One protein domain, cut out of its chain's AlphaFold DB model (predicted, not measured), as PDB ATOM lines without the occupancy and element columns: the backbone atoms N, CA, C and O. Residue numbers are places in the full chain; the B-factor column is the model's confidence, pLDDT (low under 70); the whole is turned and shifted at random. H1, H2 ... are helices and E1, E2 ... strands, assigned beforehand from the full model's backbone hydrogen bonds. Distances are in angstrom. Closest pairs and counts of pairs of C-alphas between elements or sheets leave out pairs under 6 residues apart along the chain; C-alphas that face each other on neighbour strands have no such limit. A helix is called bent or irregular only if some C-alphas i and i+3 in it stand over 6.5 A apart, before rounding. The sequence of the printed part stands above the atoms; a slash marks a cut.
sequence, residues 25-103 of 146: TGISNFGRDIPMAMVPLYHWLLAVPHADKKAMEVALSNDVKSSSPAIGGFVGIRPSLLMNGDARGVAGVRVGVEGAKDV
ATOM      1  N   THR A  25      51.621  26.497 -33.293       95.75
ATOM      2  CA  THR A  25      52.773  27.349 -33.620       95.75
ATOM      3  C   THR A  25      53.225  27.133 -35.067       95.75
ATOM      4  O   THR A  25      52.852  26.153 -35.715       95.75
ATOM      5  N   GLY A  26      54.041  28.045 -35.587       92.19
ATOM      6  CA  GLY A  26      54.628  27.980 -36.928       92.19
ATOM      7  C   GLY A  26      53.840  28.743 -37.988       92.19
ATOM      8  O   GLY A  26      54.186  28.665 -39.164       92.19
ATOM      9  N   ILE A  27      52.785  29.460 -37.588       93.69
ATOM     10  CA  ILE A  27      51.881  30.191 -38.492       93.69
ATOM     11  C   ILE A  27      51.640  31.649 -38.067       93.69
ATOM     12  O   ILE A  27      50.701  32.289 -38.553       93.69
ATOM     13  N   SER A  28      52.468  32.181 -37.160       93.00
ATOM     14  CA  SER A  28      52.408  33.585 -36.729       93.00
ATOM     15  C   SER A  28      52.602  34.554 -37.904       93.00
ATOM     16  O   SER A  28      53.335  34.279 -38.854       93.00
ATOM     17  N   ASN A  29      51.941  35.715 -37.835       89.44
ATOM     18  CA  ASN A  29      52.142  36.804 -38.801       89.44
ATOM     19  C   ASN A  29      53.381  37.661 -38.497       89.44
ATOM     20  O   ASN A  29      53.799  38.439 -39.352       89.44
ATOM     21  N   PHE A  30      53.954  37.551 -37.297       90.50
ATOM     22  CA  PHE A  30      55.024  38.436 -36.815       90.50
ATOM     23  C   PHE A  30      56.417  37.810 -36.923       90.50
ATOM     24  O   PHE A  30      57.396  38.348 -36.412       90.50
ATOM     25  N   GLY A  31      56.513  36.677 -37.616       86.88
ATOM     26  CA  GLY A  31      57.753  35.959 -37.859       86.88
ATOM     27  C   GLY A  31      57.746  34.572 -37.230       86.88
ATOM     28  O   GLY A  31      56.704  33.971 -36.985       86.88
ATOM     29  N   ARG A  32      58.945  34.033 -37.011       90.06
ATOM     30  CA  ARG A  32      59.142  32.662 -36.536       90.06
ATOM     31  C   ARG A  32      58.821  32.541 -35.042       90.06
ATOM     32  O   ARG A  32      59.542  33.086 -34.211       90.06
ATOM     33  N   ASP A  33      57.850  31.698 -34.720       90.88
ATOM     34  CA  ASP A  33      57.436  31.297 -33.365       90.88
ATOM     35  C   ASP A  33      57.798  29.831 -33.026       90.88
ATOM     36  O   ASP A  33      57.406  29.298 -31.990       90.88
ATOM     37  N   ILE A  34      58.595  29.173 -33.877       91.56
ATOM     38  CA  ILE A  34      59.081  27.791 -33.700       91.56
ATOM     39  C   ILE A  34      60.610  27.722 -33.672       91.56
ATOM     40  O   ILE A  34      61.264  28.545 -34.310       91.56
ATOM     41  N   PRO A  35      61.237  26.742 -33.001       92.19
ATOM     42  CA  PRO A  35      62.682  26.536 -33.088       92.19
ATOM     43  C   PRO A  35      63.154  26.286 -34.531       92.19
ATOM     44  O   PRO A  35      62.474  25.612 -35.302       92.19
ATOM     45  N   MET A  36      64.348  26.773 -34.890       89.56
ATOM     46  CA  MET A  36      64.923  26.631 -36.245       89.56
ATOM     47  C   MET A  36      64.955  25.174 -36.727       89.56
ATOM     48  O   MET A  36      64.625  24.891 -37.874       89.56
ATOM     49  N   ALA A  37      65.282  24.237 -35.834       88.50
ATOM     50  CA  ALA A  37      65.333  22.812 -36.153       88.50
ATOM     51  C   ALA A  37      63.963  22.213 -36.538       88.50
ATOM     52  O   ALA A  37      63.917  21.174 -37.188       88.50
ATOM     53  N   MET A  38      62.850  22.856 -36.163       89.38
ATOM     54  CA  MET A  38      61.502  22.398 -36.520       89.38
ATOM     55  C   MET A  38      61.014  22.950 -37.862       89.38
ATOM     56  O   MET A  38      60.020  22.456 -38.387       89.38
ATOM     57  N   VAL A  39      61.713  23.929 -38.449       87.38
ATOM     58  CA  VAL A  39      61.310  24.574 -39.708       87.38
ATOM     59  C   VAL A  39      61.089  23.562 -40.841       87.38
ATOM     60  O   VAL A  39      60.016  23.633 -41.441       87.38
ATOM     61  N   PRO A  40      61.990  22.592 -41.112       82.75
ATOM     62  CA  PRO A  40      61.784  21.639 -42.207       82.75
ATOM     63  C   PRO A  40      60.537  20.773 -42.001       82.75
ATOM     64  O   PRO A  40      59.720  20.624 -42.906       82.75
ATOM     65  N   LEU A  41      60.344  20.262 -40.780       82.00
ATOM     66  CA  LEU A  41      59.169  19.468 -40.414       82.00
ATOM     67  C   LEU A  41      57.875  20.274 -40.608       82.00
ATOM     68  O   LEU A  41      56.919  19.786 -41.209       82.00
ATOM     69  N   TYR A  42      57.862  21.520 -40.136       78.75
ATOM     70  CA  TYR A  42      56.673  22.370 -40.128       78.75
ATOM     71  C   TYR A  42      56.305  22.902 -41.522       78.75
ATOM     72  O   TYR A  42      55.123  23.056 -41.819       78.75
ATOM     73  N   HIS A  43      57.288  23.152 -42.391       77.81
ATOM     74  CA  HIS A  43      57.039  23.714 -43.724       77.81
ATOM     75  C   HIS A  43      56.865  22.658 -44.815       77.81
ATOM     76  O   HIS A  43      56.278  22.967 -45.846       77.81
ATOM     77  N   TRP A  44      57.352  21.429 -44.619       77.94
ATOM     78  CA  TRP A  44      57.211  20.370 -45.624       77.94
ATOM     79  C   TRP A  44      56.140  19.353 -45.255       77.94
ATOM     80  O   TRP A  44      55.246  19.100 -46.057       77.94
ATOM     81  N   LEU A  45      56.181  18.797 -44.041       82.69
ATOM     82  CA  LEU A  45      55.234  17.750 -43.645       82.69
ATOM     83  C   LEU A  45      53.883  18.326 -43.198       82.69
ATOM     84  O   LEU A  45      52.848  17.696 -43.396       82.69
ATOM     85  N   LEU A  46      53.888  19.522 -42.603       87.25
ATOM     86  CA  LEU A  46      52.707  20.119 -41.968       87.25
ATOM     87  C   LEU A  46      52.124  21.321 -42.723       87.25
ATOM     88  O   LEU A  46      51.229  21.985 -42.206       87.25
ATOM     89  N   ALA A  47      52.557  21.573 -43.962       87.94
ATOM     90  CA  ALA A  47      52.101  22.720 -44.751       87.94
ATOM     91  C   ALA A  47      50.570  22.785 -44.907       87.94
ATOM     92  O   ALA A  47      49.969  23.837 -44.694       87.94
ATOM     93  N   VAL A  48      49.929  21.659 -45.242       92.25
ATOM     94  CA  VAL A  48      48.471  21.601 -45.449       92.25
ATOM     95  C   VAL A  48      47.705  21.807 -44.129       92.25
ATOM     96  O   VAL A  48      46.863  22.705 -44.089       92.25
ATOM     97  N   PRO A  49      48.005  21.087 -43.026       92.44
ATOM     98  CA  PRO A  49      47.421  21.395 -41.719       92.44
ATOM     99  C   PRO A  49      47.624  22.850 -41.276       92.44
ATOM    100  O   PRO A  49      46.702  23.465 -40.747       92.44
ATOM    101  N   HIS A  50      48.806  23.426 -41.513       93.94
ATOM    102  CA  HIS A  50      49.089  24.822 -41.183       93.94
ATOM    103  C   HIS A  50      48.244  25.799 -41.992       93.94
ATOM    104  O   HIS A  50      47.749  26.771 -41.424       93.94
ATOM    105  N   ALA A  51      48.024  25.536 -43.281       94.56
ATOM    106  CA  ALA A  51      47.140  26.353 -44.105       94.56
ATOM    107  C   ALA A  51      45.693  26.335 -43.578       94.56
ATOM    108  O   ALA A  51      45.067  27.392 -43.485       94.56
ATOM    109  N   ASP A  52      45.186  25.170 -43.163       95.44
ATOM    110  CA  ASP A  52      43.847  25.051 -42.569       95.44
ATOM    111  C   ASP A  52      43.741  25.802 -41.233       95.44
ATOM    112  O   ASP A  52      42.838  26.623 -41.039       95.44
ATOM    113  N   LYS A  53      44.721  25.619 -40.334       96.38
ATOM    114  CA  LYS A  53      44.786  26.382 -39.079       96.38
ATOM    115  C   LYS A  53      44.874  27.879 -39.335       96.38
ATOM    116  O   LYS A  53      44.169  28.646 -38.685       96.38
ATOM    117  N   LYS A  54      45.650  28.310 -40.329       96.25
ATOM    118  CA  LYS A  54      45.745  29.724 -40.686       96.25
ATOM    119  C   LYS A  54      44.412  30.283 -41.176       96.25
ATOM    120  O   LYS A  54      44.013  31.365 -40.747       96.25
ATOM    121  N   ALA A  55      43.700  29.545 -42.026       96.88
ATOM    122  CA  ALA A  55      42.376  29.938 -42.494       96.88
ATOM    123  C   ALA A  55      41.368  30.045 -41.335       96.88
ATOM    124  O   ALA A  55      40.579  30.990 -41.292       96.88
ATOM    125  N   MET A  56      41.430  29.128 -40.362       97.62
ATOM    126  CA  MET A  56      40.643  29.195 -39.126       97.62
ATOM    127  C   MET A  56      40.935  30.479 -38.331       97.62
ATOM    128  O   MET A  56      40.000  31.197 -37.980       97.62
ATOM    129  N   GLU A  57      42.208  30.806 -38.087       97.38
ATOM    130  CA  GLU A  57      42.608  32.018 -37.355       97.38
ATOM    131  C   GLU A  57      42.142  33.308 -38.043       97.38
ATOM    132  O   GLU A  57      41.633  34.225 -37.390       97.38
ATOM    133  N   VAL A  58      42.281  33.370 -39.371       96.81
ATOM    134  CA  VAL A  58      41.829  34.507 -40.183       96.81
ATOM    135  C   VAL A  58      40.312  34.648 -40.119       96.81
ATOM    136  O   VAL A  58      39.810  35.752 -39.916       96.81
ATOM    137  N   ALA A  59      39.568  33.550 -40.249       97.31
ATOM    138  CA  ALA A  59      38.111  33.578 -40.217       97.31
ATOM    139  C   ALA A  59      37.560  34.021 -38.851       97.31
ATOM    140  O   ALA A  59      36.653  34.850 -38.817       97.31
ATOM    141  N   LEU A  60      38.138  33.550 -37.738       96.94
ATOM    142  CA  LEU A  60      37.777  34.022 -36.392       96.94
ATOM    143  C   LEU A  60      38.069  35.520 -36.228       96.94
ATOM    144  O   LEU A  60      37.198  36.280 -35.810       96.94
ATOM    145  N   SER A  61      39.269  35.950 -36.632       96.62
ATOM    146  CA  SER A  61      39.703  37.351 -36.547       96.62
ATOM    147  C   SER A  61      38.842  38.295 -37.384       96.62
ATOM    148  O   SER A  61      38.598  39.434 -36.984       96.62
ATOM    149  N   ASN A  62      38.410  37.845 -38.562       96.81
ATOM    150  CA  ASN A  62      37.571  38.628 -39.459       96.81
ATOM    151  C   ASN A  62      36.124  38.684 -38.972       96.81
ATOM    152  O   ASN A  62      35.510  39.746 -39.062       96.81
ATOM    153  N   ASP A  63      35.584  37.580 -38.445       96.75
ATOM    154  CA  ASP A  63      34.208  37.553 -37.953       96.75
ATOM    155  C   ASP A  63      34.014  38.558 -36.814       96.75
ATOM    156  O   ASP A  63      33.148  39.422 -36.945       96.75
ATOM    157  N   VAL A  64      34.878  38.552 -35.786       95.56
ATOM    158  CA  VAL A  64      34.770  39.484 -34.641       95.56
ATOM    159  C   VAL A  64      34.936  40.960 -35.018       95.56
ATOM    160  O   VAL A  64      34.437  41.831 -34.312       95.56
ATOM    161  N   LYS A  65      35.610  41.262 -36.138       95.19
ATOM    162  CA  LYS A  65      35.779  42.631 -36.668       95.19
ATOM    163  C   LYS A  65      34.677  43.050 -37.641       95.19
ATOM    164  O   LYS A  65      34.654  44.203 -38.070       95.19
ATOM    165  N   SER A  66      33.809  42.127 -38.048       95.12
ATOM    166  CA  SER A  66      32.750  42.415 -39.012       95.12
ATOM    167  C   SER A  66      31.648  43.287 -38.402       95.12
ATOM    168  O   SER A  66      31.503  43.385 -37.185       95.12
ATOM    169  N   SER A  67      30.824  43.904 -39.249       94.69
ATOM    170  CA  SER A  67      29.663  44.688 -38.806       94.69
ATOM    171  C   SER A  67      28.556  43.837 -38.172       94.69
ATOM    172  O   SER A  67      27.704  44.365 -37.459       94.69
ATOM    173  N   SER A  68      28.554  42.524 -38.420       92.56
ATOM    174  CA  SER A  68      27.581  41.576 -37.876       92.56
ATOM    175  C   SER A  68      28.283  40.270 -37.477       92.56
ATOM    176  O   SER A  68      28.163  39.258 -38.176       92.56
ATOM    177  N   PRO A  69      29.042  40.280 -36.363       94.81
ATOM    178  CA  PRO A  69      29.836  39.127 -35.960       94.81
ATOM    179  C   PRO A  69      28.928  37.955 -35.570       94.81
ATOM    180  O   PRO A  69      27.879  38.166 -34.956       94.81
ATOM    181  N   ALA A  70      29.304  36.725 -35.908       95.38
ATOM    182  CA  ALA A  70      28.643  35.524 -35.406       95.38
ATOM    183  C   ALA A  70      28.999  35.275 -33.934       95.38
ATOM    184  O   ALA A  70      28.133  34.929 -33.133       95.38
ATOM    185  N   ILE A  71      30.270  35.471 -33.584       95.88
ATOM    186  CA  ILE A  71      30.825  35.203 -32.252       95.88
ATOM    187  C   ILE A  71      31.103  36.505 -31.489       95.88
ATOM    188  O   ILE A  71      31.231  37.574 -32.077       95.88
ATOM    189  N   GLY A  72      31.127  36.436 -30.158       94.81
ATOM    190  CA  GLY A  72      31.384  37.590 -29.290       94.81
ATOM    191  C   GLY A  72      32.871  37.910 -29.156       94.81
ATOM    192  O   GLY A  72      33.235  39.067 -28.991       94.81
ATOM    193  N   GLY A  73      33.707  36.883 -29.277       96.38
ATOM    194  CA  GLY A  73      35.158  36.962 -29.203       96.38
ATOM    195  C   GLY A  73      35.781  35.592 -29.457       96.38
ATOM    196  O   GLY A  73      35.069  34.591 -29.609       96.38
ATOM    197  N   PHE A  74      37.106  35.520 -29.482       97.62
ATOM    198  CA  PHE A  74      37.812  34.240 -29.553       97.62
ATOM    199  C   PHE A  74      39.080  34.216 -28.699       97.62
ATOM    200  O   PHE A  74      39.623  35.260 -28.363       97.62
ATOM    201  N   VAL A  75      39.575  33.014 -28.408       98.44
ATOM    202  CA  VAL A  75      40.944  32.778 -27.935       98.44
ATOM    203  C   VAL A  75      41.545  31.662 -28.781       98.44
ATOM    204  O   VAL A  75      41.053  30.530 -28.774       98.44
ATOM    205  N   GLY A  76      42.584  31.975 -29.551       98.06
ATOM    206  CA  GLY A  76      43.261  30.994 -30.394       98.06
ATOM    207  C   GLY A  76      44.462  30.400 -29.671       98.06
ATOM    208  O   GLY A  76      45.417  31.107 -29.396       98.06
ATOM    209  N   ILE A  77      44.456  29.109 -29.371       98.56
ATOM    210  CA  ILE A  77      45.533  28.449 -28.627       98.56
ATOM    211  C   ILE A  77      46.533  27.847 -29.612       98.56
ATOM    212  O   ILE A  77      46.178  26.948 -30.363       98.56
ATOM    213  N   ARG A  78      47.781  28.305 -29.614       98.25
ATOM    214  CA  ARG A  78      48.877  27.809 -30.458       98.25
ATOM    215  C   ARG A  78      49.850  26.968 -29.619       98.25
ATOM    216  O   ARG A  78      50.867  27.484 -29.159       98.25
ATOM    217  N   PRO A  79      49.562  25.685 -29.356       98.00
ATOM    218  CA  PRO A  79      50.529  24.837 -28.676       98.00
ATOM    219  C   PRO A  79      51.744  24.583 -29.582       98.00
ATOM    220  O   PRO A  79      51.606  24.476 -30.805       98.00
ATOM    221  N   SER A  80      52.927  24.451 -28.978       96.69
ATOM    222  CA  SER A  80      54.061  23.788 -29.631       96.69
ATOM    223  C   SER A  80      53.783  22.284 -29.793       96.69
ATOM    224  O   SER A  80      52.672  21.817 -29.529       96.69
ATOM    225  N   LEU A  81      54.749  21.504 -30.291       94.94
ATOM    226  CA  LEU A  81      54.493  20.112 -30.662       94.94
ATOM    227  C   LEU A  81      53.925  19.308 -29.479       94.94
ATOM    228  O   LEU A  81      54.570  19.136 -28.444       94.94
ATOM    229  N   LEU A  82      52.703  18.803 -29.662       96.12
ATOM    230  CA  LEU A  82      51.952  18.116 -28.617       96.12
ATOM    231  C   LEU A  82      52.556  16.748 -28.297       96.12
ATOM    232  O   LEU A  82      52.545  15.832 -29.127       96.12
ATOM    233  N   MET A  83      52.990  16.590 -27.051       94.94
ATOM    234  CA  MET A  83      53.555  15.353 -26.519       94.94
ATOM    235  C   MET A  83      52.663  14.739 -25.438       94.94
ATOM    236  O   MET A  83      51.790  15.393 -24.867       94.94
ATOM    237  N   ASN A  84      52.856  13.443 -25.207       92.81
ATOM    238  CA  ASN A  84      52.364  12.771 -24.007       92.81
ATOM    239  C   ASN A  84      53.508  12.745 -22.987       92.81
ATOM    240  O   ASN A  84      54.670  12.657 -23.386       92.81
ATOM    241  N   GLY A  85      53.185  12.812 -21.702       86.00
ATOM    242  CA  GLY A  85      54.164  12.825 -20.619       86.00
ATOM    243  C   GLY A  85      53.630  13.587 -19.414       86.00
ATOM    244  O   GLY A  85      52.483  14.031 -19.433       86.00
ATOM    245  N   ASP A  86      54.475  13.738 -18.399       89.12
ATOM    246  CA  ASP A  86      54.087  14.364 -17.138       89.12
ATOM    247  C   ASP A  86      53.737  15.843 -17.328       89.12
ATOM    248  O   ASP A  86      54.538  16.641 -17.832       89.12
ATOM    249  N   ALA A  87      52.529  16.199 -16.896       91.56
ATOM    250  CA  ALA A  87      52.079  17.575 -16.807       91.56
ATOM    251  C   ALA A  87      52.934  18.354 -15.794       91.56
ATOM    252  O   ALA A  87      53.218  17.889 -14.688       91.56
ATOM    253  N   ARG A  88      53.340  19.568 -16.167       94.25
ATOM    254  CA  ARG A  88      54.085  20.511 -15.319       94.25
ATOM    255  C   ARG A  88      53.159  21.509 -14.618       94.25
ATOM    256  O   ARG A  88      53.630  22.325 -13.826       94.25
ATOM    257  N   GLY A  89      51.857  21.450 -14.904       93.69
ATOM    258  CA  GLY A  89      50.844  22.369 -14.408       93.69
ATOM    259  C   GLY A  89      50.917  23.743 -15.077       93.69
ATOM    260  O   GLY A  89      51.856  24.063 -15.807       93.69
ATOM    261  N   VAL A  90      49.934  24.600 -14.776       94.38
ATOM    262  CA  VAL A  90      49.799  25.949 -15.369       94.38
ATOM    263  C   VAL A  90      51.089  26.768 -15.248       94.38
ATOM    264  O   VAL A  90      51.507  27.399 -16.213       94.38
ATOM    265  N   ALA A  91      51.751  26.726 -14.086       94.62
ATOM    266  CA  ALA A  91      52.985  27.474 -13.830       94.62
ATOM    267  C   ALA A  91      54.198  26.962 -14.629       94.62
ATOM    268  O   ALA A  91      55.165  27.699 -14.815       94.62
ATOM    269  N   GLY A  92      54.159  25.712 -15.101       95.25
ATOM    270  CA  GLY A  92      55.201  25.113 -15.931       95.25
ATOM    271  C   GLY A  92      55.076  25.435 -17.422       95.25
ATOM    272  O   GLY A  92      55.974  25.086 -18.188       95.25
ATOM    273  N   VAL A  93      53.986  26.089 -17.843       97.62
ATOM    274  CA  VAL A  93      53.729  26.474 -19.236       97.62
ATOM    275  C   VAL A  93      54.154  27.921 -19.463       97.62
ATOM    276  O   VAL A  93      53.655  28.846 -18.823       97.62
ATOM    277  N   ARG A  94      55.050  28.142 -20.428       98.06
ATOM    278  CA  ARG A  94      55.382  29.483 -20.915       98.06
ATOM    279  C   ARG A  94      54.321  29.945 -21.904       98.06
ATOM    280  O   ARG A  94      53.919  29.193 -22.793       98.06
ATOM    281  N   VAL A  95      53.913  31.203 -21.755       98.19
ATOM    282  CA  VAL A  95      52.799  31.797 -22.495       98.19
ATOM    283  C   VAL A  95      53.295  32.960 -23.340       98.19
ATOM    284  O   VAL A  95      53.898  33.893 -22.814       98.19
ATOM    285  N   GLY A  96      53.034  32.897 -24.642       97.62
ATOM    286  CA  GLY A  96      53.164  34.027 -25.561       97.62
ATOM    287  C   GLY A  96      51.786  34.549 -25.933       97.62
ATOM    288  O   GLY A  96      50.827  33.780 -25.950       97.62
ATOM    289  N   VAL A  97      51.682  35.837 -26.229       97.69
ATOM    290  CA  VAL A  97      50.422  36.503 -26.565       97.69
ATOM    291  C   VAL A  97      50.642  37.389 -27.781       97.69
ATOM    292  O   VAL A  97      51.501  38.272 -27.782       97.69
ATOM    293  N   GLU A  98      49.853  37.124 -28.812       96.75
ATOM    294  CA  GLU A  98      49.857  37.826 -30.086       96.75
ATOM    295  C   GLU A  98      48.459  38.381 -30.366       96.75
ATOM    296  O   GLU A  98      47.473  37.639 -30.432       96.75
ATOM    297  N   GLY A  99      48.385  39.699 -30.522       92.50
ATOM    298  CA  GLY A  99      47.193  40.418 -30.934       92.50
ATOM    299  C   GLY A  99      47.108  40.548 -32.450       92.50
ATOM    300  O   GLY A  99      47.931  40.056 -33.223       92.50
ATOM    301  N   ALA A 100      46.083  41.255 -32.918       85.56
ATOM    302  CA  ALA A 100      45.884  41.450 -34.351       85.56
ATOM    303  C   ALA A 100      46.957  42.330 -35.017       85.56
ATOM    304  O   ALA A 100      47.089  42.285 -36.241       85.56
ATOM    305  N   LYS A 101      47.642  43.188 -34.252       87.44
ATOM    306  CA  LYS A 101      48.579  44.197 -34.776       87.44
ATOM    307  C   LYS A 101      49.932  44.202 -34.069       87.44
ATOM    308  O   LYS A 101      50.846  44.876 -34.536       87.44
ATOM    309  N   ASP A 102      50.054  43.468 -32.978       91.25
ATOM    310  CA  ASP A 102      51.163  43.537 -32.048       91.25
ATOM    311  C   ASP A 102      51.423  42.181 -31.384       91.25
ATOM    312  O   ASP A 102      50.568  41.297 -31.337       91.25
ATOM    313  N   VAL A 103      52.645  42.027 -30.878       93.75
ATOM    314  CA  VAL A 103      53.072  40.876 -30.082       93.75
ATOM    315  C   VAL A 103      53.365  41.390 -28.683       93.75
ATOM    316  O   VAL A 103      54.367  42.073 -28.477       93.75
TER     317      VAL A 103
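Overview. This is residues 25 to 103 of the 146 residues of an uncharacterized protein of Pseudogymnoascus sp. VKM F-4281 (FW-2241) (UniProt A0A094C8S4). Helix H2 and strand E1 make a narrow V along the longest axis, closed near the short link where the chain folds back, with the unnamed residues 25 to 27 between the arms and helix H1 at the open end beyond the start of H2. From E1 the chain turns through E2 into a loop that sticks out, residues 82 to 94, and returns as E3, which passes near E1 without pairing. The printed part has 79 residues, with two named helices and three named strands in the order H1, H2, E1, E2, E3, of the mixed class. It is loose, with a radius of gyration of the C-alphas of 14.6 A, and spans 42 by 32 by 23 A.

Along the chain. H1, residues 36 to 45, begins with C-alpha 36 at (64.923, 26.631, -36.245) and is 15.1 A long. It is irregular, with C-alphas 37 and 40 7.1 A apart. H2, residues 47 to 65, is 27.0 A long. E1, residues 73 to 79, is 19.6 A long, and E2, residues 81 to 83, is 6.4 A. E3, residues 94 to 98, is 13.6 A long and ends with C-alpha 98 at (49.857, 37.826, -30.086).

Arrangement. H1 and H2 meet only through their tight link. The closest C-alphas of H2 and E1 are those of Val 64 and Gly 73, 6.0 A apart. E1 runs on into E2 across a break of 1 residue, at 71 degrees. E1 and E3 are near each other, with 8 pairs of C-alphas within 10 A; E1, E2 and E3 pair with no named strand. H1 is apart from E1, E2 and E3. The O i to N i+4 pairs within hydrogen-bond range are 4 of 6 in H1 and 14 of 15 in H2.

Size, cuts and confidence. The two C-alphas farthest apart, those of Ser 67 and Asp 86, are 44.6 A apart. The printed part has no cut, no link between named elements is long, and no printed residue has a pLDDT under 70.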